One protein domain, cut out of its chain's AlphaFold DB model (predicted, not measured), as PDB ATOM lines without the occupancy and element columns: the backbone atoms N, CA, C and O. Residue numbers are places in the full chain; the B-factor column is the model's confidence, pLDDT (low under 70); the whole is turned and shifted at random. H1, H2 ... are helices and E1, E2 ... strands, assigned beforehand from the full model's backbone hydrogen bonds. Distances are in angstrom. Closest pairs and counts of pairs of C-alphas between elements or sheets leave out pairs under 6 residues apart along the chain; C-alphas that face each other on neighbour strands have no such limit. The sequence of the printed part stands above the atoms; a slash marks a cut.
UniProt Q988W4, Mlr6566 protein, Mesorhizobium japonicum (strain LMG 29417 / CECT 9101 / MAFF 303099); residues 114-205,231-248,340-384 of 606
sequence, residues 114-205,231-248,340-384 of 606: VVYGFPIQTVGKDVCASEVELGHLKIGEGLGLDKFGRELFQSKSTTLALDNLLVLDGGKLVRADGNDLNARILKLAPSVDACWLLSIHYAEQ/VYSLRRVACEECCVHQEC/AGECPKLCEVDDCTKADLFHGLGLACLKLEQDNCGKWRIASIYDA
ATOM      1  N   VAL A 114       2.567 -25.047 -41.948       86.56
ATOM      2  CA  VAL A 114       2.455 -24.133 -40.803       86.56
ATOM      3  C   VAL A 114       1.023 -23.604 -40.781       86.56
ATOM      4  O   VAL A 114       0.563 -23.040 -41.771       86.56
ATOM      5  N   VAL A 115       0.313 -23.794 -39.668       85.75
ATOM      6  CA  VAL A 115      -1.040 -23.255 -39.470       85.75
ATOM      7  C   VAL A 115      -0.945 -21.769 -39.133       85.75
ATOM      8  O   VAL A 115      -1.562 -20.941 -39.797       85.75
ATOM      9  N   TYR A 116      -0.149 -21.435 -38.117       85.44
ATOM     10  CA  TYR A 116       0.168 -20.062 -37.726       85.44
ATOM     11  C   TYR A 116       1.465 -20.017 -36.907       85.44
ATOM     12  O   TYR A 116       1.866 -21.012 -36.302       85.44
ATOM     13  N   GLY A 117       2.082 -18.836 -36.830       88.88
ATOM     14  CA  GLY A 117       3.209 -18.576 -35.934       88.88
ATOM     15  C   GLY A 117       4.561 -19.070 -36.454       88.88
ATOM     16  O   GLY A 117       4.836 -18.992 -37.648       88.88
ATOM     17  N   PHE A 118       5.419 -19.502 -35.527       91.50
ATOM     18  CA  PHE A 118       6.851 -19.760 -35.730       91.50
ATOM     19  C   PHE A 118       7.630 -18.587 -36.349       91.50
ATOM     20  O   PHE A 118       8.424 -18.810 -37.261       91.50
ATOM     21  N   PRO A 119       7.461 -17.330 -35.886       90.00
ATOM     22  CA  PRO A 119       8.326 -16.256 -36.356       90.00
ATOM     23  C   PRO A 119       9.773 -16.563 -35.952       90.00
ATOM     24  O   PRO A 119      10.032 -16.921 -34.802       90.00
ATOM     25  N   ILE A 120      10.707 -16.427 -36.891       90.56
ATOM     26  CA  ILE A 120      12.129 -16.707 -36.665       90.56
ATOM     27  C   ILE A 120      12.900 -15.396 -36.730       90.56
ATOM     28  O   ILE A 120      12.772 -14.630 -37.684       90.56
ATOM     29  N   GLN A 121      13.710 -15.144 -35.708       90.19
ATOM     30  CA  GLN A 121      14.569 -13.970 -35.611       90.19
ATOM     31  C   GLN A 121      15.971 -14.394 -35.172       90.19
ATOM     32  O   GLN A 121      16.124 -15.237 -34.292       90.19
ATOM     33  N   THR A 122      17.005 -13.796 -35.755       89.31
ATOM     34  CA  THR A 122      18.374 -13.907 -35.233       89.31
ATOM     35  C   THR A 122      18.518 -13.009 -34.008       89.31
ATOM     36  O   THR A 122      18.211 -11.816 -34.087       89.31
ATOM     37  N   VAL A 123      19.001 -13.554 -32.894       83.06
ATOM     38  CA  VAL A 123      19.344 -12.768 -31.700       83.06
ATOM     39  C   VAL A 123      20.656 -12.022 -31.985       83.06
ATOM     40  O   VAL A 123      21.617 -12.632 -32.447       83.06
ATOM     41  N   GLY A 124      20.686 -10.696 -31.786       67.00
ATOM     42  CA  GLY A 124      21.909  -9.890 -31.941       67.00
ATOM     43  C   GLY A 124      21.929  -8.810 -33.032       67.00
ATOM     44  O   GLY A 124      22.997  -8.282 -33.321       67.00
ATOM     45  N   LYS A 125      20.788  -8.435 -33.635       54.41
ATOM     46  CA  LYS A 125      20.721  -7.228 -34.494       54.41
ATOM     47  C   LYS A 125      20.634  -5.909 -33.715       54.41
ATOM     48  O   LYS A 125      20.884  -4.858 -34.299       54.41
ATOM     49  N   ASP A 126      20.316  -5.961 -32.424       52.62
ATOM     50  CA  ASP A 126      20.335  -4.785 -31.559       52.62
ATOM     51  C   ASP A 126      21.748  -4.558 -31.015       52.62
ATOM     52  O   ASP A 126      22.392  -5.481 -30.516       52.62
ATOM     53  N   VAL A 127      22.204  -3.306 -31.085       53.44
ATOM     54  CA  VAL A 127      23.573  -2.801 -30.828       53.44
ATOM     55  C   VAL A 127      24.111  -3.109 -29.409       53.44
ATOM     56  O   VAL A 127      25.227  -2.736 -29.065       53.44
ATOM     57  N   CYS A 128      23.354  -3.815 -28.565       51.94
ATOM     58  CA  CYS A 128      23.691  -4.098 -27.169       51.94
ATOM     59  C   CYS A 128      23.673  -5.590 -26.784       51.94
ATOM     60  O   CYS A 128      23.775  -5.894 -25.596       51.94
ATOM     61  N   ALA A 129      23.536  -6.525 -27.732       57.22
ATOM     62  CA  ALA A 129      23.605  -7.953 -27.413       57.22
ATOM     63  C   ALA A 129      25.038  -8.375 -27.039       57.22
ATOM     64  O   ALA A 129      26.007  -7.988 -27.695       57.22
ATOM     65  N   SER A 130      25.178  -9.173 -25.978       60.94
ATOM     66  CA  SER A 130      26.477  -9.726 -25.572       60.94
ATOM     67  C   SER A 130      27.034 -10.681 -26.640       60.94
ATOM     68  O   SER A 130      26.257 -11.358 -27.314       60.94
ATOM     69  N   GLU A 131      28.366 -10.793 -26.765       64.12
ATOM     70  CA  GLU A 131      29.034 -11.719 -27.710       64.12
ATOM     71  C   GLU A 131      28.549 -13.174 -27.608       64.12
ATOM     72  O   GLU A 131      28.629 -13.924 -28.574       64.12
ATOM     73  N   VAL A 132      27.994 -13.557 -26.457       64.81
ATOM     74  CA  VAL A 132      27.497 -14.906 -26.163       64.81
ATOM     75  C   VAL A 132      26.171 -15.222 -26.872       64.81
ATOM     76  O   VAL A 132      25.850 -16.389 -27.062       64.81
ATOM     77  N   GLU A 133      25.393 -14.215 -27.285       66.44
ATOM     78  CA  GLU A 133      24.080 -14.421 -27.926       66.44
ATOM     79  C   GLU A 133      24.109 -14.294 -29.457       66.44
ATOM     80  O   GLU A 133      23.108 -14.564 -30.129       66.44
ATOM     81  N   LEU A 134      25.256 -13.905 -30.018       71.38
ATOM     82  CA  LEU A 134      25.455 -13.793 -31.458       71.38
ATOM     83  C   LEU A 134      25.376 -15.180 -32.115       71.38
ATOM     84  O   LEU A 134      26.206 -16.052 -31.875       71.38
ATOM     85  N   GLY A 135      24.380 -15.367 -32.984       80.19
ATOM     86  CA  GLY A 135      24.170 -16.616 -33.725       80.19
ATOM     87  C   GLY A 135      23.108 -17.547 -33.137       80.19
ATOM     88  O   GLY A 135      22.937 -18.654 -33.646       80.19
ATOM     89  N   HIS A 136      22.370 -17.116 -32.108       90.81
ATOM     90  CA  HIS A 136      21.169 -17.819 -31.650       90.81
ATOM     91  C   HIS A 136      19.943 -17.476 -32.509       90.81
ATOM     92  O   HIS A 136      19.781 -16.350 -32.991       90.81
ATOM     93  N   LEU A 137      19.030 -18.437 -32.655       92.44
ATOM     94  CA  LEU A 137      17.718 -18.233 -33.269       92.44
ATOM     95  C   LEU A 137      16.633 -18.157 -32.208       92.44
ATOM     96  O   LEU A 137      16.437 -19.098 -31.450       92.44
ATOM     97  N   LYS A 138      15.865 -17.075 -32.208       93.75
ATOM     98  CA  LYS A 138      14.617 -16.989 -31.461       93.75
ATOM     99  C   LYS A 138      13.473 -17.440 -32.359       93.75
ATOM    100  O   LYS A 138      13.194 -16.804 -33.373       93.75
ATOM    101  N   ILE A 139      12.807 -18.519 -31.968       94.69
ATOM    102  CA  ILE A 139      11.609 -19.033 -32.630       94.69
ATOM    103  C   ILE A 139      10.412 -18.714 -31.740       94.69
ATOM    104  O   ILE A 139      10.415 -19.027 -30.548       94.69
ATOM    105  N   GLY A 140       9.405 -18.041 -32.286       94.25
ATOM    106  CA  GLY A 140       8.177 -17.722 -31.565       94.25
ATOM    107  C   GLY A 140       7.221 -18.905 -31.442       94.25
ATOM    108  O   GLY A 140       7.492 -20.021 -31.879       94.25
ATOM    109  N   GLU A 141       6.084 -18.645 -30.819       96.06
ATOM    110  CA  GLU A 141       4.994 -19.609 -30.664       96.06
ATOM    111  C   GLU A 141       4.366 -19.944 -32.019       96.06
ATOM    112  O   GLU A 141       4.362 -19.109 -32.928       96.06
ATOM    113  N   GLY A 142       3.838 -21.155 -32.170       93.62
ATOM    114  CA  GLY A 142       3.244 -21.584 -33.431       93.62
ATOM    115  C   GLY A 142       2.594 -22.958 -33.382       93.62
ATOM    116  O   GLY A 142       2.807 -23.744 -32.456       93.62
ATOM    117  N   LEU A 143       1.793 -23.227 -34.409       94.06
ATOM    118  CA  LEU A 143       1.164 -24.515 -34.663       94.06
ATOM    119  C   LEU A 143       1.422 -24.923 -36.111       94.06
ATOM    120  O   LEU A 143       1.196 -24.148 -37.042       94.06
ATOM    121  N   GLY A 144       1.879 -26.152 -36.301       92.56
ATOM    122  CA  GLY A 144       2.031 -26.788 -37.603       92.56
ATOM    123  C   GLY A 144       1.384 -28.166 -37.621       92.56
ATOM    124  O   GLY A 144       1.123 -28.754 -36.574       92.56
ATOM    125  N   LEU A 145       1.154 -28.689 -38.819       93.69
ATOM    126  CA  LEU A 145       0.754 -30.072 -39.055       93.69
ATOM    127  C   LEU A 145       1.782 -30.731 -39.968       93.69
ATOM    128  O   LEU A 145       2.131 -30.174 -41.011       93.69
ATOM    129  N   ASP A 146       2.267 -31.914 -39.605       92.25
ATOM    130  CA  ASP A 146       3.107 -32.694 -40.514       92.25
ATOM    131  C   ASP A 146       2.281 -33.530 -41.498       92.25
ATOM    132  O   ASP A 146       1.049 -33.571 -41.459       92.25
ATOM    133  N   LYS A 147       2.973 -34.243 -42.394       88.25
ATOM    134  CA  LYS A 147       2.351 -35.097 -43.418       88.25
ATOM    135  C   LYS A 147       1.481 -36.224 -42.842       88.25
ATOM    136  O   LYS A 147       0.629 -36.748 -43.559       88.25
ATOM    137  N   PHE A 148       1.664 -36.578 -41.568       90.88
ATOM    138  CA  PHE A 148       0.870 -37.586 -40.865       90.88
ATOM    139  C   PHE A 148      -0.290 -36.983 -40.064       90.88
ATOM    140  O   PHE A 148      -1.053 -37.731 -39.453       90.88
ATOM    141  N   GLY A 149      -0.478 -35.662 -40.105       91.38
ATOM    142  CA  GLY A 149      -1.520 -34.956 -39.361       91.38
ATOM    143  C   GLY A 149      -1.220 -34.834 -37.867       91.38
ATOM    144  O   GLY A 149      -2.147 -34.595 -37.089       91.38
ATOM    145  N   ARG A 150       0.041 -35.028 -37.449       94.94
ATOM    146  CA  ARG A 150       0.467 -34.768 -36.069       94.94
ATOM    147  C   ARG A 150       0.657 -33.269 -35.878       94.94
ATOM    148  O   ARG A 150       1.132 -32.571 -36.774       94.94
ATOM    149  N   GLU A 151       0.273 -32.798 -34.702       95.88
ATOM    150  CA  GLU A 151       0.352 -31.392 -34.326       95.88
ATOM    151  C   GLU A 151       1.759 -31.065 -33.826       95.88
ATOM    152  O   GLU A 151       2.251 -31.656 -32.867       95.88
ATOM    153  N   LEU A 152       2.408 -30.113 -34.488       96.38
ATOM    154  CA  LEU A 152       3.668 -29.516 -34.065       96.38
ATOM    155  C   LEU A 152       3.319 -28.233 -33.321       96.38
ATOM    156  O   LEU A 152       3.180 -27.177 -33.936       96.38
ATOM    157  N   PHE A 153       3.094 -28.335 -32.016       96.56
ATOM    158  CA  PHE A 153       2.662 -27.202 -31.208       96.56
ATOM    159  C   PHE A 153       3.802 -26.681 -30.334       96.56
ATOM    160  O   PHE A 153       4.385 -27.423 -29.546       96.56
ATOM    161  N   GLN A 154       4.094 -25.386 -30.450       96.38
ATOM    162  CA  GLN A 154       5.022 -24.678 -29.576       96.38
ATOM    163  C   GLN A 154       4.296 -23.535 -28.871       96.38
ATOM    164  O   GLN A 154       3.973 -22.516 -29.481       96.38
ATOM    165  N   SER A 155       4.093 -23.687 -27.563       96.62
ATOM    166  CA  SER A 155       3.343 -22.732 -26.743       96.62
ATOM    167  C   SER A 155       4.181 -21.595 -26.156       96.62
ATOM    168  O   SER A 155       3.632 -20.742 -25.471       96.62
ATOM    169  N   LYS A 156       5.511 -21.634 -26.288       96.62
ATOM    170  CA  LYS A 156       6.421 -20.600 -25.774       96.62
ATOM    171  C   LYS A 156       7.525 -20.337 -26.780       96.62
ATOM    172  O   LYS A 156       8.009 -21.273 -27.413       96.62
ATOM    173  N   SER A 157       7.958 -19.084 -26.885       95.56
ATOM    174  CA  SER A 157       9.146 -18.764 -27.672       95.56
ATOM    175  C   SER A 157      10.378 -19.467 -27.094       95.56
ATOM    176  O   SER A 157      10.568 -19.491 -25.878       95.56
ATOM    177  N   THR A 158      11.204 -20.034 -27.971       95.81
ATOM    178  CA  THR A 158      12.443 -20.725 -27.609       95.81
ATOM    179  C   THR A 158      13.639 -20.093 -28.311       95.81
ATOM    180  O   THR A 158      13.528 -19.643 -29.455       95.81
ATOM    181  N   THR A 159      14.776 -20.056 -27.623       95.25
ATOM    182  CA  THR A 159      16.054 -19.611 -28.183       95.25
ATOM    183  C   THR A 159      16.919 -20.837 -28.441       95.25
ATOM    184  O   THR A 159      17.249 -21.583 -27.520       95.25
ATOM    185  N   LEU A 160      17.277 -21.055 -29.700       93.19
ATOM    186  CA  LEU A 160      18.074 -22.183 -30.150       93.19
ATOM    187  C   LEU A 160      19.492 -21.718 -30.461       93.19
ATOM    188  O   LEU A 160      19.712 -20.918 -31.370       93.19
ATOM    189  N   ALA A 161      20.447 -22.256 -29.712       90.44
ATOM    190  CA  ALA A 161      21.838 -22.304 -30.129       90.44
ATOM    191  C   ALA A 161      22.022 -23.416 -31.171       90.44
ATOM    192  O   ALA A 161      21.225 -24.356 -31.224       90.44
ATOM    193  N   LEU A 162      23.091 -23.334 -31.966       89.19
ATOM    194  CA  LEU A 162      23.415 -24.358 -32.963       89.19
ATOM    195  C   LEU A 162      23.541 -25.747 -32.299       89.19
ATOM    196  O   LEU A 162      23.009 -26.718 -32.826       89.19
ATOM    197  N   ASP A 163      24.115 -25.818 -31.091       87.94
ATOM    198  CA  ASP A 163      24.284 -27.053 -30.298       87.94
ATOM    199  C   ASP A 163      22.963 -27.720 -29.880       87.94
ATOM    200  O   ASP A 163      22.937 -28.916 -29.595       87.94
ATOM    201  N   ASN A 164      21.855 -26.971 -29.889       91.31
ATOM    202  CA  ASN A 164      20.523 -27.494 -29.583       91.31
ATOM    203  C   ASN A 164      19.800 -28.038 -30.830       91.31
ATOM    204  O   ASN A 164      18.667 -28.511 -30.722       91.31
ATOM    205  N   LEU A 165      20.408 -27.940 -32.019       94.00
ATOM    206  CA  LEU A 165      19.824 -28.394 -33.278       94.00
ATOM    207  C   LEU A 165      20.332 -29.789 -33.647       94.00
ATOM    208  O   LEU A 165      21.527 -30.083 -33.624       94.00
ATOM    209  N   LEU A 166      19.410 -30.654 -34.062       94.94
ATOM    210  CA  LEU A 166      19.757 -31.951 -34.631       94.94
ATOM    211  C   LEU A 166      20.321 -31.758 -36.039       94.94
ATOM    212  O   LEU A 166      19.764 -31.003 -36.824       94.94
ATOM    213  N   VAL A 167      21.385 -32.469 -36.402       94.19
ATOM    214  CA  VAL A 167      21.945 -32.399 -37.759       94.19
ATOM    215  C   VAL A 167      21.571 -33.663 -38.520       94.19
ATOM    216  O   VAL A 167      21.879 -34.775 -38.078       94.19
ATOM    217  N   LEU A 168      20.886 -33.492 -39.650       94.31
ATOM    218  CA  LEU A 168      20.399 -34.582 -40.488       94.31
ATOM    219  C   LEU A 168      21.160 -34.649 -41.814       94.31
ATOM    220  O   LEU A 168      21.376 -33.630 -42.471       94.31
ATOM    221  N   ASP A 169      21.465 -35.872 -42.242       91.62
ATOM    222  CA  ASP A 169      21.990 -36.193 -43.570       91.62
ATOM    223  C   ASP A 169      21.122 -37.282 -44.207       91.62
ATOM    224  O   ASP A 169      20.909 -38.348 -43.625       91.62
ATOM    225  N   GLY A 170      20.509 -36.981 -45.354       84.62
ATOM    226  CA  GLY A 170      19.537 -37.884 -45.984       84.62
ATOM    227  C   GLY A 170      18.373 -38.305 -45.065       84.62
ATOM    228  O   GLY A 170      17.863 -39.415 -45.192       84.62
ATOM    229  N   GLY A 171      17.985 -37.459 -44.099       83.88
ATOM    230  CA  GLY A 171      16.941 -37.757 -43.103       83.88
ATOM    231  C   GLY A 171      17.398 -38.630 -41.926       83.88
ATOM    232  O   GLY A 171      16.608 -38.909 -41.028       83.88
ATOM    233  N   LYS A 172      18.668 -39.044 -41.891       90.44
ATOM    234  CA  LYS A 172      19.254 -39.782 -40.769       90.44
ATOM    235  C   LYS A 172      19.982 -38.828 -39.832       90.44
ATOM    236  O   LYS A 172      20.657 -37.903 -40.276       90.44
ATOM    237  N   LEU A 173      19.866 -39.080 -38.532       92.12
ATOM    238  CA  LEU A 173      20.578 -38.324 -37.510       92.12
ATOM    239  C   LEU A 173      22.084 -38.597 -37.594       92.12
ATOM    240  O   LEU A 173      22.518 -39.744 -37.461       92.12
ATOM    241  N   VAL A 174      22.883 -37.546 -37.767       91.06
ATOM    242  CA  VAL A 174      24.344 -37.649 -37.759       91.06
ATOM    243  C   VAL A 174      24.831 -37.621 -36.313       91.06
ATOM    244  O   VAL A 174      24.954 -36.564 -35.691       91.06
ATOM    245  N   ARG A 175      25.101 -38.807 -35.763       85.19
ATOM    246  CA  ARG A 175      25.779 -38.961 -34.472       85.19
ATOM    247  C   ARG A 175      27.286 -38.841 -34.716       85.19
ATOM    248  O   ARG A 175      27.833 -39.611 -35.500       85.19
ATOM    249  N   ALA A 176      27.942 -37.858 -34.104       67.25
ATOM    250  CA  ALA A 176      29.401 -37.861 -34.013       67.25
ATOM    251  C   ALA A 176      29.830 -38.606 -32.751       67.25
ATOM    252  O   ALA A 176      29.087 -38.627 -31.766       67.25
ATOM    253  N   ASP A 177      31.046 -39.144 -32.782       68.56
ATOM    254  CA  ASP A 177      31.760 -39.655 -31.616       68.56
ATOM    255  C   ASP A 177      32.151 -38.464 -30.717       68.56
ATOM    256  O   ASP A 177      33.294 -38.016 -30.688       68.56
ATOM    257  N   GLY A 178      31.154 -37.859 -30.068       65.75
ATOM    258  CA  GLY A 178      31.289 -36.647 -29.265       65.75
ATOM    259  C   GLY A 178      30.184 -35.611 -29.505       65.75
ATOM    260  O   GLY A 178      29.466 -35.619 -30.513       65.75
ATOM    261  N   ASN A 179      30.067 -34.682 -28.555       65.50
ATOM    262  CA  ASN A 179      29.132 -33.553 -28.602       65.50
ATOM    263  C   ASN A 179      29.631 -32.385 -29.476       65.50
ATOM    264  O   ASN A 179      29.035 -31.316 -29.439       65.50
ATOM    265  N   ASP A 180      30.701 -32.560 -30.262       80.75
ATOM    266  CA  ASP A 180      31.212 -31.484 -31.113       80.75
ATOM    267  C   ASP A 180      30.385 -31.348 -32.397       80.75
ATOM    268  O   ASP A 180      30.533 -32.095 -33.372       80.75
ATOM    269  N   LEU A 181      29.481 -30.376 -32.385       79.06
ATOM    270  CA  LEU A 181      28.656 -30.020 -33.526       79.06
ATOM    271  C   LEU A 181      29.481 -29.486 -34.703       79.06
ATOM    272  O   LEU A 181      29.133 -29.753 -35.856       79.06
ATOM    273  N   ASN A 182      30.592 -28.787 -34.441       78.38
ATOM    274  CA  ASN A 182      31.432 -28.240 -35.507       78.38
ATOM    275  C   ASN A 182      31.979 -29.364 -36.382       78.38
ATOM    276  O   ASN A 182      31.917 -29.265 -37.606       78.38
ATOM    277  N   ALA A 183      32.417 -30.467 -35.769       81.06
ATOM    278  CA  ALA A 183      32.869 -31.654 -36.487       81.06
ATOM    279  C   ALA A 183      31.761 -32.270 -37.365       81.06
ATOM    280  O   ALA A 183      32.031 -32.708 -38.487       81.06
ATOM    281  N   ARG A 184      30.500 -32.269 -36.895       81.81
ATOM    282  CA  ARG A 184      29.342 -32.761 -37.673       81.81
ATOM    283  C   ARG A 184      29.086 -31.893 -38.901       81.81
ATOM    284  O   ARG A 184      28.912 -32.427 -39.994       81.81
ATOM    285  N   ILE A 185      29.093 -30.573 -38.727       82.88
ATOM    286  CA  ILE A 185      28.854 -29.610 -39.811       82.88
ATOM    287  C   ILE A 185      30.003 -29.646 -40.826       82.88
ATOM    288  O   ILE A 185      29.745 -29.768 -42.022       82.88
ATOM    289  N   LEU A 186      31.258 -29.655 -40.359       83.06
ATOM    290  CA  LEU A 186      32.459 -29.773 -41.201       83.06
ATOM    291  C   LEU A 186      32.430 -31.024 -42.087       83.06
ATOM    292  O   LEU A 186      32.792 -30.957 -43.260       83.06
ATOM    293  N   LYS A 187      31.964 -32.161 -41.552       83.81
ATOM    294  CA  LYS A 187      31.843 -33.412 -42.314       83.81
ATOM    295  C   LYS A 187      30.802 -33.321 -43.437       83.81
ATOM    296  O   LYS A 187      30.968 -33.968 -44.468       83.81
ATOM    297  N   LEU A 188      29.737 -32.544 -43.239       82.06
ATOM    298  CA  LEU A 188      28.617 -32.441 -44.178       82.06
ATOM    299  C   LEU A 188      28.759 -31.311 -45.193       82.06
ATOM    300  O   LEU A 188      28.185 -31.409 -46.274       82.06
ATOM    301  N   ALA A 189      29.482 -30.240 -44.873       75.19
ATOM    302  CA  ALA A 189      29.631 -29.076 -45.737       75.19
ATOM    303  C   ALA A 189      31.049 -28.497 -45.621       75.19
ATOM    304  O   ALA A 189      31.289 -27.620 -44.793       75.19
ATOM    305  N   PRO A 190      31.998 -28.941 -46.466       71.12
ATOM    306  CA  PRO A 190      33.329 -28.342 -46.491       71.12
ATOM    307  C   PRO A 190      33.322 -26.902 -47.038       71.12
ATOM    308  O   PRO A 190      34.287 -26.176 -46.827       71.12
ATOM    309  N   SER A 191      32.259 -26.475 -47.736       79.56
ATOM    310  CA  SER A 191      32.116 -25.108 -48.254       79.56
ATOM    311  C   SER A 191      31.252 -24.235 -47.341       79.56
ATOM    312  O   SER A 191      30.146 -24.630 -46.970       79.56
ATOM    313  N   VAL A 192      31.712 -23.009 -47.088       77.38
ATOM    314  CA  VAL A 192      31.007 -21.984 -46.292       77.38
ATOM    315  C   VAL A 192      29.678 -21.548 -46.936       77.38
ATOM    316  O   VAL A 192      28.763 -21.125 -46.242       77.38
ATOM    317  N   ASP A 193      29.512 -21.751 -48.245       83.12
ATOM    318  CA  ASP A 193      28.326 -21.312 -48.996       83.12
ATOM    319  C   ASP A 193      27.151 -22.307 -49.008       83.12
ATOM    320  O   ASP A 193      26.212 -22.157 -49.790       83.12
ATOM    321  N   ALA A 194      27.168 -23.340 -48.161       89.50
ATOM    322  CA  ALA A 194      26.080 -24.315 -48.120       89.50
ATOM    323  C   ALA A 194      24.790 -23.728 -47.506       89.50
ATOM    324  O   ALA A 194      24.820 -23.097 -46.447       89.50
ATOM    325  N   CYS A 195      23.645 -24.004 -48.136       91.81
ATOM    326  CA  CYS A 195      22.328 -23.688 -47.587       91.81
ATOM    327  C   CYS A 195      21.815 -24.801 -46.664       91.81
ATOM    328  O   CYS A 195      21.981 -25.999 -46.926       91.81
ATOM    329  N   TRP A 196      21.157 -24.393 -45.582       93.69
ATOM    330  CA  TRP A 196      20.622 -25.287 -44.562       93.69
ATOM    331  C   TRP A 196      19.131 -25.047 -44.365       93.69
ATOM    332  O   TRP A 196      18.701 -23.919 -44.146       93.69
ATOM    333  N   LEU A 197      18.343 -26.118 -44.397       93.50
ATOM    334  CA  LEU A 197      16.922 -26.082 -44.086       93.50
ATOM    335  C   LEU A 197      16.717 -26.367 -42.597       93.50
ATOM    336  O   LEU A 197      16.946 -27.491 -42.142       93.50
ATOM    337  N   LEU A 198      16.238 -25.365 -41.863       95.19
ATOM    338  CA  LEU A 198      15.710 -25.514 -40.514       95.19
ATOM    339  C   LEU A 198      14.327 -26.152 -40.583       95.19
ATOM    340  O   LEU A 198      13.435 -25.626 -41.248       95.19
ATOM    341  N   SER A 199      14.138 -27.265 -39.883       95.19
ATOM    342  CA  SER A 199      12.859 -27.974 -39.810       95.19
ATOM    343  C   SER A 199      12.428 -28.205 -38.367       95.19
ATOM    344  O   SER A 199      13.264 -28.408 -37.487       95.19
ATOM    345  N   ILE A 200      11.116 -28.200 -38.135       96.62
ATOM    346  CA  ILE A 200      10.491 -28.583 -36.868       96.62
ATOM    347  C   ILE A 200       9.861 -29.971 -36.995       96.62
ATOM    348  O   ILE A 200       9.235 -30.286 -38.006       96.62
ATOM    349  N   HIS A 201      10.045 -30.811 -35.984       96.81
ATOM    350  CA  HIS A 201       9.660 -32.220 -35.996       96.81
ATOM    351  C   HIS A 201       8.787 -32.557 -34.797       96.81
ATOM    352  O   HIS A 201       9.051 -32.081 -33.695       96.81
ATOM    353  N   TYR A 202       7.785 -33.414 -35.004       97.62
ATOM    354  CA  TYR A 202       6.986 -33.960 -33.914       97.62
ATOM    355  C   TYR A 202       7.866 -34.845 -33.032       97.62
ATOM    356  O   TYR A 202       8.613 -35.685 -33.548       97.62
ATOM    357  N   ALA A 203       7.749 -34.673 -31.720       97.44
ATOM    358  CA  ALA A 203       8.477 -35.450 -30.739       97.44
ATOM    359  C   ALA A 203       7.597 -35.853 -29.550       97.44
ATOM    360  O   ALA A 203       6.666 -35.156 -29.160       97.44
ATOM    361  N   GLU A 204       7.935 -36.987 -28.955       96.94
ATOM    362  CA  GLU A 204       7.374 -37.500 -27.716       96.94
ATOM    363  C   GLU A 204       8.494 -37.558 -26.678       96.94
ATOM    364  O   GLU A 204       9.470 -38.298 -26.842       96.94
ATOM    365  N   GLN A 205       8.353 -36.781 -25.605       97.44
ATOM    366  CA  GLN A 205       9.273 -36.803 -24.474       97.44
ATOM    367  C   GLN A 205       8.663 -37.589 -23.320       97.44
ATOM    368  O   GLN A 205       7.568 -37.290 -22.840       97.44
ATOM    369  N   VAL A 231      11.065 -30.934 -31.748       97.38
ATOM    370  CA  VAL A 231      12.522 -30.799 -31.862       97.38
ATOM    371  C   VAL A 231      12.876 -30.132 -33.180       97.38
ATOM    372  O   VAL A 231      12.113 -30.183 -34.146       97.38
ATOM    373  N   TYR A 232      14.045 -29.505 -33.219       97.38
ATOM    374  CA  TYR A 232      14.507 -28.744 -34.369       97.38
ATOM    375  C   TYR A 232      15.700 -29.424 -35.012       97.38
ATOM    376  O   TYR A 232      16.571 -29.956 -34.321       97.38
ATOM    377  N   SER A 233      15.744 -29.397 -36.339       96.25
ATOM    378  CA  SER A 233      16.862 -29.952 -37.084       96.25
ATOM    379  C   SER A 233      17.352 -29.037 -38.196       96.25
ATOM    380  O   SER A 233      16.612 -28.194 -38.705       96.25
ATOM    381  N   LEU A 234      18.608 -29.238 -38.574       95.31
ATOM    382  CA  LEU A 234      19.252 -28.683 -39.747       95.31
ATOM    383  C   LEU A 234      19.579 -29.808 -40.715       95.31
ATOM    384  O   LEU A 234      20.201 -30.809 -40.353       95.31
ATOM    385  N   ARG A 235      19.209 -29.604 -41.974       94.31
ATOM    386  CA  ARG A 235      19.597 -30.478 -43.077       94.31
ATOM    387  C   ARG A 235      20.203 -29.641 -44.188       94.31
ATOM    388  O   ARG A 235      19.619 -28.632 -44.579       94.31
ATOM    389  N   ARG A 236      21.342 -30.075 -44.719       93.25
ATOM    390  CA  ARG A 236      21.928 -29.459 -45.911       93.25
ATOM    391  C   ARG A 236      20.996 -29.675 -47.104       93.25
ATOM    392  O   ARG A 236      20.504 -30.783 -47.313       93.25
ATOM    393  N   VAL A 237      20.761 -28.622 -47.875       91.50
ATOM    394  CA  VAL A 237      19.966 -28.656 -49.109       91.50
ATOM    395  C   VAL A 237      20.678 -27.859 -50.196       91.50
ATOM    396  O   VAL A 237      21.530 -27.019 -49.891       91.50
ATOM    397  N   ALA A 238      20.359 -28.122 -51.463       90.69
ATOM    398  CA  ALA A 238      20.740 -27.196 -52.524       90.69
ATOM    399  C   ALA A 238      20.064 -25.840 -52.255       90.69
ATOM    400  O   ALA A 238      18.939 -25.798 -51.752       90.69
ATOM    401  N   CYS A 239      20.745 -24.729 -52.532       86.88
ATOM    402  CA  CYS A 239      20.180 -23.406 -52.254       86.88
ATOM    403  C   CYS A 239      18.912 -23.153 -53.079       86.88
ATOM    404  O   CYS A 239      17.986 -22.515 -52.593       86.88
ATOM    405  N   GLU A 240      18.840 -23.738 -54.275       85.06
ATOM    406  CA  GLU A 240      17.687 -23.715 -55.171       85.06
ATOM    407  C   GLU A 240      16.525 -24.557 -54.631       85.06
ATOM    408  O   GLU A 240      15.372 -24.222 -54.864       85.06
ATOM    409  N   GLU A 241      16.814 -25.625 -53.878       83.06
ATOM    410  CA  GLU A 241      15.810 -26.453 -53.192       83.06
ATOM    411  C   GLU A 241      15.311 -25.815 -51.882       83.06
ATOM    412  O   GLU A 241      14.316 -26.248 -51.282       83.06
ATOM    413  N   CYS A 242      16.016 -24.787 -51.411       81.00
ATOM    414  CA  CYS A 242      15.754 -24.130 -50.148       81.00
ATOM    415  C   CYS A 242      14.541 -23.205 -50.283       81.00
ATOM    416  O   CYS A 242      14.584 -22.209 -50.993       81.00
ATOM    417  N   CYS A 243      13.445 -23.568 -49.611       66.38
ATOM    418  CA  CYS A 243      12.150 -22.900 -49.745       66.38
ATOM    419  C   CYS A 243      11.723 -22.719 -51.220       66.38
ATOM    420  O   CYS A 243      11.207 -21.661 -51.561       66.38
ATOM    421  N   VAL A 244      11.887 -23.741 -52.086       60.69
ATOM    422  CA  VAL A 244      11.246 -23.730 -53.418       60.69
ATOM    423  C   VAL A 244       9.794 -23.348 -53.189       60.69
ATOM    424  O   VAL A 244       9.045 -24.109 -52.560       60.69
ATOM    425  N   HIS A 245       9.405 -22.160 -53.654       52.19
ATOM    426  CA  HIS A 245       8.014 -21.883 -53.921       52.19
ATOM    427  C   HIS A 245       7.617 -23.000 -54.867       52.19
ATOM    428  O   HIS A 245       8.024 -22.987 -56.025       52.19
ATOM    429  N   GLN A 246       6.936 -24.032 -54.359       49.31
ATOM    430  CA  GLN A 246       6.255 -24.944 -55.253       49.31
ATOM    431  C   GLN A 246       5.329 -24.028 -56.028       49.31
ATOM    432  O   GLN A 246       4.372 -23.501 -55.454       49.31
ATOM    433  N   GLU A 247       5.704 -23.747 -57.277       41.84
ATOM    434  CA  GLU A 247       4.813 -23.118 -58.223       41.84
ATOM    435  C   GLU A 247       3.524 -23.908 -58.088       41.84
ATOM    436  O   GLU A 247       3.531 -25.144 -58.148       41.84
ATOM    437  N   CYS A 248       2.446 -23.215 -57.730       43.94
ATOM    438  CA  CYS A 248       1.150 -23.855 -57.687       43.94
ATOM    439  C   CYS A 248       0.979 -24.438 -59.095       43.94
ATOM    440  O   CYS A 248       0.974 -23.680 -60.054       43.94
ATOM    441  N   ALA A 340      -1.511 -42.499 -46.203       53.88
ATOM    442  CA  ALA A 340      -0.256 -43.196 -46.000       53.88
ATOM    443  C   ALA A 340      -0.442 -44.411 -45.088       53.88
ATOM    444  O   ALA A 340      -1.200 -44.352 -44.114       53.88
ATOM    445  N   GLY A 341       0.276 -45.487 -45.421       62.78
ATOM    446  CA  GLY A 341       0.483 -46.614 -44.520       62.78
ATOM    447  C   GLY A 341       1.064 -46.162 -43.177       62.78
ATOM    448  O   GLY A 341       1.370 -44.985 -42.986       62.78
ATOM    449  N   GLU A 342       1.167 -47.110 -42.246       63.47
ATOM    450  CA  GLU A 342       1.563 -46.923 -40.844       63.47
ATOM    451  C   GLU A 342       2.456 -45.701 -40.571       63.47
ATOM    452  O   GLU A 342       3.500 -45.516 -41.201       63.47
ATOM    453  N   CYS A 343       2.064 -44.887 -39.580       69.75
ATOM    454  CA  CYS A 343       2.908 -43.811 -39.067       69.75
ATOM    455  C   CYS A 343       4.317 -44.369 -38.781       69.75
ATOM    456  O   CYS A 343       4.439 -45.323 -38.004       69.75
ATOM    457  N   PRO A 344       5.380 -43.799 -39.374       78.56
ATOM    458  CA  PRO A 344       6.729 -44.315 -39.205       78.56
ATOM    459  C   PRO A 344       7.125 -44.276 -37.728       78.56
ATOM    460  O   PRO A 344       6.753 -43.367 -36.981       78.56
ATOM    461  N   LYS A 345       7.895 -45.283 -37.303       87.56
ATOM    462  CA  LYS A 345       8.408 -45.362 -35.932       87.56
ATOM    463  C   LYS A 345       9.247 -44.118 -35.622       87.56
ATOM    464  O   LYS A 345      10.121 -43.743 -36.401       87.56
ATOM    465  N   LEU A 346       8.995 -43.506 -34.464       93.38
ATOM    466  CA  LEU A 346       9.784 -42.373 -33.981       93.38
ATOM    467  C   LEU A 346      11.236 -42.810 -33.729       93.38
ATOM    468  O   LEU A 346      11.484 -43.862 -33.134       93.38
ATOM    469  N   CYS A 347      12.189 -41.991 -34.169       94.50
ATOM    470  CA  CYS A 347      13.620 -42.193 -33.968       94.50
ATOM    471  C   CYS A 347      14.031 -41.742 -32.564       94.50
ATOM    472  O   CYS A 347      13.582 -40.697 -32.099       94.50
ATOM    473  N   GLU A 348      14.908 -42.494 -31.900       95.00
ATOM    474  CA  GLU A 348      15.476 -42.090 -30.608       95.00
ATOM    475  C   GLU A 348      16.496 -40.962 -30.799       95.00
ATOM    476  O   GLU A 348      17.525 -41.136 -31.467       95.00
ATOM    477  N   VAL A 349      16.175 -39.802 -30.226       93.88
ATOM    478  CA  VAL A 349      17.020 -38.601 -30.234       93.88
ATOM    479  C   VAL A 349      17.959 -38.630 -29.030       93.88
ATOM    480  O   VAL A 349      19.165 -38.461 -29.191       93.88
ATOM    481  N   ASP A 350      17.397 -38.919 -27.859       93.06
ATOM    482  CA  ASP A 350      18.088 -39.121 -26.589       93.06
ATOM    483  C   ASP A 350      17.353 -40.204 -25.764       93.06
ATOM    484  O   ASP A 350      16.400 -40.819 -26.250       93.06
ATOM    485  N   ASP A 351      17.789 -40.446 -24.524       91.50
ATOM    486  CA  ASP A 351      17.242 -41.499 -23.650       91.50
ATOM    487  C   ASP A 351      15.747 -41.326 -23.317       91.50
ATOM    488  O   ASP A 351      15.059 -42.295 -22.974       91.50
ATOM    489  N   CYS A 352      15.221 -40.102 -23.408       94.75
ATOM    490  CA  CYS A 352      13.844 -39.766 -23.054       94.75
ATOM    491  C   CYS A 352      13.009 -39.224 -24.226       94.75
ATOM    492  O   CYS A 352      11.781 -39.233 -24.133       94.75
ATOM    493  N   THR A 353      13.627 -38.819 -25.335       96.25
ATOM    494  CA  THR A 353      12.966 -38.149 -26.461       96.25
ATOM    495  C   THR A 353      12.997 -39.000 -27.724       96.25
ATOM    496  O   THR A 353      14.053 -39.424 -28.204       96.25
ATOM    497  N   LYS A 354      11.821 -39.194 -28.325       96.62
ATOM    498  CA  LYS A 354      11.669 -39.807 -29.650       96.62
ATOM    499  C   LYS A 354      11.047 -38.810 -30.617       96.62
ATOM    500  O   LYS A 354      10.109 -38.127 -30.238       96.62
ATOM    501  N   ALA A 355      11.521 -38.736 -31.856       96.56
ATOM    502  CA  ALA A 355      11.024 -37.774 -32.842       96.56
ATOM    503  C   ALA A 355      10.890 -38.364 -34.250       96.56
ATOM    504  O   ALA A 355      11.614 -39.291 -34.617       96.56
ATOM    505  N   ASP A 356       9.992 -37.809 -35.067       95.38
ATOM    506  CA  ASP A 356       9.939 -38.126 -36.498       95.38
ATOM    507  C   ASP A 356      10.859 -37.197 -37.293       95.38
ATOM    508  O   ASP A 356      10.494 -36.085 -37.679       95.38
ATOM    509  N   LEU A 357      12.069 -37.683 -37.561       94.94
ATOM    510  CA  LEU A 357      13.102 -36.934 -38.274       94.94
ATOM    511  C   LEU A 357      12.919 -36.927 -39.802       94.94
ATOM    512  O   LEU A 357      13.576 -36.148 -40.488       94.94
ATOM    513  N   PHE A 358      12.004 -37.736 -40.344       92.25
ATOM    514  CA  PHE A 358      11.780 -37.855 -41.791       92.25
ATOM    515  C   PHE A 358      10.706 -36.893 -42.304       92.25
ATOM    516  O   PHE A 358      10.741 -36.486 -43.466       92.25
ATOM    517  N   HIS A 359       9.769 -36.504 -41.439       91.69
ATOM    518  CA  HIS A 359       8.593 -35.714 -41.817       91.69
ATOM    519  C   HIS A 359       8.538 -34.359 -41.118       91.69
ATOM    520  O   HIS A 359       7.464 -33.882 -40.756       91.69
ATOM    521  N   GLY A 360       9.707 -33.740 -40.951       92.75
ATOM    522  CA  GLY A 360       9.812 -32.378 -40.444       92.75
ATOM    523  C   GLY A 360       9.146 -31.357 -41.361       92.75
ATOM    524  O   GLY A 360       9.132 -31.492 -42.588       92.75
ATOM    525  N   LEU A 361       8.613 -30.309 -40.747       91.50
ATOM    526  CA  LEU A 361       8.071 -29.144 -41.420       91.50
ATOM    527  C   LEU A 361       9.183 -28.098 -41.562       91.50
ATOM    528  O   LEU A 361       9.692 -27.592 -40.567       91.50
ATOM    529  N   GLY A 362       9.582 -27.793 -42.797       91.75
ATOM    530  CA  GLY A 362      10.610 -26.785 -43.067       91.75
ATOM    531  C   GLY A 362      10.131 -25.383 -42.684       91.75
ATOM    532  O   GLY A 362       9.106 -24.938 -43.201       91.75
ATOM    533  N   LEU A 363      10.875 -24.711 -41.804       91.06
ATOM    534  CA  LEU A 363      10.561 -23.383 -41.278       91.06
ATOM    535  C   LEU A 363      11.372 -22.260 -41.928       91.06
ATOM    536  O   LEU A 363      10.831 -21.188 -42.159       91.06
ATOM    537  N   ALA A 364      12.665 -22.467 -42.184       92.00
ATOM    538  CA  ALA A 364      13.517 -21.423 -42.748       92.00
ATOM    539  C   ALA A 364      14.764 -21.973 -43.431       92.00
ATOM    540  O   ALA A 364      15.259 -23.048 -43.090       92.00
ATOM    541  N   CYS A 365      15.300 -21.172 -44.341       92.25
ATOM    542  CA  CYS A 365      16.602 -21.364 -44.947       92.25
ATOM    543  C   CYS A 365      17.646 -20.484 -44.269       92.25
ATOM    544  O   CYS A 365      17.496 -19.264 -44.167       92.25
ATOM    545  N   LEU A 366      18.714 -21.123 -43.806       93.06
ATOM    546  CA  LEU A 366      19.801 -20.506 -43.064       93.06
ATOM    547  C   LEU A 366      21.107 -20.637 -43.846       93.06
ATOM    548  O   LEU A 366      21.334 -21.651 -44.516       93.06
ATOM    549  N   LYS A 367      22.004 -19.662 -43.677       92.06
ATOM    550  CA  LYS A 367      23.438 -19.905 -43.873       92.06
ATOM    551  C   LYS A 367      24.161 -19.933 -42.547       92.06
ATOM    552  O   LYS A 367      23.841 -19.184 -41.621       92.06
ATOM    553  N   LEU A 368      25.153 -20.803 -42.507       92.69
ATOM    554  CA  LEU A 368      26.094 -20.904 -41.413       92.69
ATOM    555  C   LEU A 368      27.400 -20.244 -41.849       92.69
ATOM    556  O   LEU A 368      27.782 -20.338 -43.011       92.69
ATOM    557  N   GLU A 369      28.082 -19.594 -40.921       91.25
ATOM    558  CA  GLU A 369      29.424 -19.053 -41.128       91.25
ATOM    559  C   GLU A 369      30.316 -19.441 -39.954       91.25
ATOM    560  O   GLU A 369      29.814 -19.777 -38.882       91.25
ATOM    561  N   GLN A 370      31.629 -19.401 -40.151       89.69
ATOM    562  CA  GLN A 370      32.572 -19.551 -39.051       89.69
ATOM    563  C   GLN A 370      32.877 -18.183 -38.443       89.69
ATOM    564  O   GLN A 370      33.085 -17.207 -39.162       89.69
ATOM    565  N   ASP A 371      32.902 -18.118 -37.116       85.69
ATOM    566  CA  ASP A 371      33.429 -16.967 -36.397       85.69
ATOM    567  C   ASP A 371      34.966 -16.900 -36.491       85.69
ATOM    568  O   ASP A 371      35.632 -17.769 -37.061       85.69
ATOM    569  N   ASN A 372      35.558 -15.868 -35.885       85.75
ATOM    570  CA  ASN A 372      37.014 -15.682 -35.860       85.75
ATOM    571  C   ASN A 372      37.768 -16.811 -35.125       85.75
ATOM    572  O   ASN A 372      38.990 -16.896 -35.220       85.75
ATOM    573  N   CYS A 373      37.061 -17.664 -34.380       86.00
ATOM    574  CA  CYS A 373      37.599 -18.825 -33.679       86.00
ATOM    575  C   CYS A 373      37.392 -20.136 -34.457       86.00
ATOM    576  O   CYS A 373      37.744 -21.200 -33.944       86.00
ATOM    577  N   GLY A 374      36.827 -20.084 -35.669       85.06
ATOM    578  CA  GLY A 374      36.519 -21.259 -36.485       85.06
ATOM    579  C   GLY A 374      35.276 -22.029 -36.027       85.06
ATOM    580  O   GLY A 374      35.045 -23.140 -36.506       85.06
ATOM    581  N   LYS A 375      34.474 -21.479 -35.105       86.31
ATOM    582  CA  LYS A 375      33.218 -22.094 -34.661       86.31
ATOM    583  C   LYS A 375      32.083 -21.676 -35.576       86.31
ATOM    584  O   LYS A 375      31.955 -20.507 -35.931       86.31
ATOM    585  N   TRP A 376      31.233 -22.628 -35.938       88.19
ATOM    586  CA  TRP A 376      30.063 -22.350 -36.753       88.19
ATOM    587  C   TRP A 376      29.004 -21.589 -35.957       88.19
ATOM    588  O   TRP A 376      28.672 -21.946 -34.828       88.19
ATOM    589  N   ARG A 377      28.424 -20.570 -36.589       90.06
ATOM    590  CA  ARG A 377      27.279 -19.804 -36.099       90.06
ATOM    591  C   ARG A 377      26.280 -19.551 -37.220       90.06
ATOM    592  O   ARG A 377      26.587 -19.703 -38.401       90.06
ATOM    593  N   ILE A 378      25.070 -19.152 -36.847       91.06
ATOM    594  CA  ILE A 378      24.002 -18.843 -37.798       91.06
ATOM    595  C   ILE A 378      24.209 -17.412 -38.298       91.06
ATOM    596  O   ILE A 378      24.070 -16.463 -37.531       91.06
ATOM    597  N   ALA A 379      24.563 -17.270 -39.575       87.62
ATOM    598  CA  ALA A 379      24.943 -15.994 -40.180       87.62
ATOM    599  C   ALA A 379      23.718 -15.136 -40.523       87.62
ATOM    600  O   ALA A 379      23.616 -13.963 -40.175       87.62
ATOM    601  N   SER A 380      22.779 -15.727 -41.261       84.38
ATOM    602  CA  SER A 380      21.602 -15.032 -41.778       84.38
ATOM    603  C   SER A 380      20.483 -16.006 -42.136       84.38
ATOM    604  O   SER A 380      20.717 -17.173 -42.461       84.38
ATOM    605  N   ILE A 381      19.256 -15.489 -42.069       85.75
ATOM    606  CA  ILE A 381      18.037 -16.144 -42.543       85.75
ATOM    607  C   ILE A 381      17.783 -15.602 -43.955       85.75
ATOM    608  O   ILE A 381      17.588 -14.397 -44.109       85.75
ATOM    609  N   TYR A 382      17.845 -16.468 -44.968       74.44
ATOM    610  CA  TYR A 382      17.659 -16.092 -46.381       74.44
ATOM    611  C   TYR A 382      16.189 -15.972 -46.741       74.44
ATOM    612  O   TYR A 382      15.783 -15.064 -47.456       74.44
ATOM    613  N   ASP A 383      15.415 -16.901 -46.206       69.38
ATOM    614  CA  ASP A 383      13.984 -16.972 -46.379       69.38
ATOM    615  C   ASP A 383      13.438 -17.647 -45.126       69.38
ATOM    616  O   ASP A 383      13.764 -18.803 -44.824       69.38
ATOM    617  N   ALA A 384      12.672 -16.905 -44.330       64.25
ATOM    618  CA  ALA A 384      11.815 -17.548 -43.353       64.25
ATOM    619  C   ALA A 384      10.711 -18.167 -44.193       64.25
ATOM    620  O   ALA A 384       9.804 -17.418 -44.542       64.25
TER     621      ALA A 384
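This is residues 114 to 205, 231 to 248 and 340 to 384 of the 606 residues of the protein "Mlr6566 protein" of Mesorhizobium japonicum (strain LMG 29417 / CECT 9101 / MAFF 303099) (UniProt Q988W4). A strongly twisted sheet, E7 to E12, and a small sheet, E1 E4 E5, form a sandwich, two sheets face to face, with crossed strands and planes far from parallel. A second small sheet, E2 E3 E6, extends the small layer toward E12, while H1 packs on the large sheet and the loop residues 126 to 131 stick out. The printed part has 155 residues, with seven strands, H1, then five strands; the class is mostly strand, though only 72 residues are in named elements. The small sheets are antiparallel, in the orders E1 E4 E5 and E2 E3 E6; the large one is branched and mixed. The whole is compact, radius of gyration of the C-alphas 15.5 A, spanning 48 by 35 by 35 A.

E1, residues 114 to 117, runs on into E2, residues 120 to 122, at 49 degrees. E2 forms a hairpin with E3, residues 137 to 139, with N 121 and O 138 2.9 A apart. E3 runs on into E4, residues 142 to 145, at 76 degrees. E4 is antiparallel to E1, N 115 to O 143 being 2.8 A, and forms a hairpin with E5, residues 151 to 154, N 144 to O 152 being 2.9 A. E6, residues 158 to 160, is antiparallel to E3, N 139 to O 158 being 2.8 A. H1, residues 181 to 188, has every O i to N i+4 pair within hydrogen-bond range; its closest C-alphas to E7, residues 166 to 169, are Arg 184 and Val 167, 7.4 A apart. E8, residues 195 to 205, bends by 55 degrees at residue 202; the closest C-alphas of E5 and E8 are Leu 152 and Tyr 202, 5.5 A apart. E9, residues 231 to 237, is parallel to E7, N 168 to O 234 being 2.9 A, and antiparallel to E8, N 199 to O 233 being 2.9 A. E10, residues 353 to 355, is antiparallel to E8, N 204 to O 354 being 2.8 A. E11, residues 361 to 370, lies on the other side of E8 from E9, antiparallel to E8, N 198 to O 364 being 2.8 A. E12, residues 376 to 383, forms a hairpin with E11, N 369 to O 377 being 2.9 A.

E1 begins at C-alpha 114, (2.455, -24.133, -40.803). E8 measures 29.6 A, E11 26.4 A, E12 19.5 A and E9 18.9 A. E12 ends at C-alpha 383, (13.984, -16.972, -46.379).

C-alphas 128 and 341, the farthest apart, are 51.5 A apart. Cuts leave gaps of 10.1 A between C-alphas 205 and 231 and 22.6 A between 248 and 340. The links E2 to E3 and E7 to H1 are long. Mean pLDDT of the printed part is 85.0; residues 124 to 133, 176 to 179, 243 to 248, 340 to 343 and 383 to 384 are under 70.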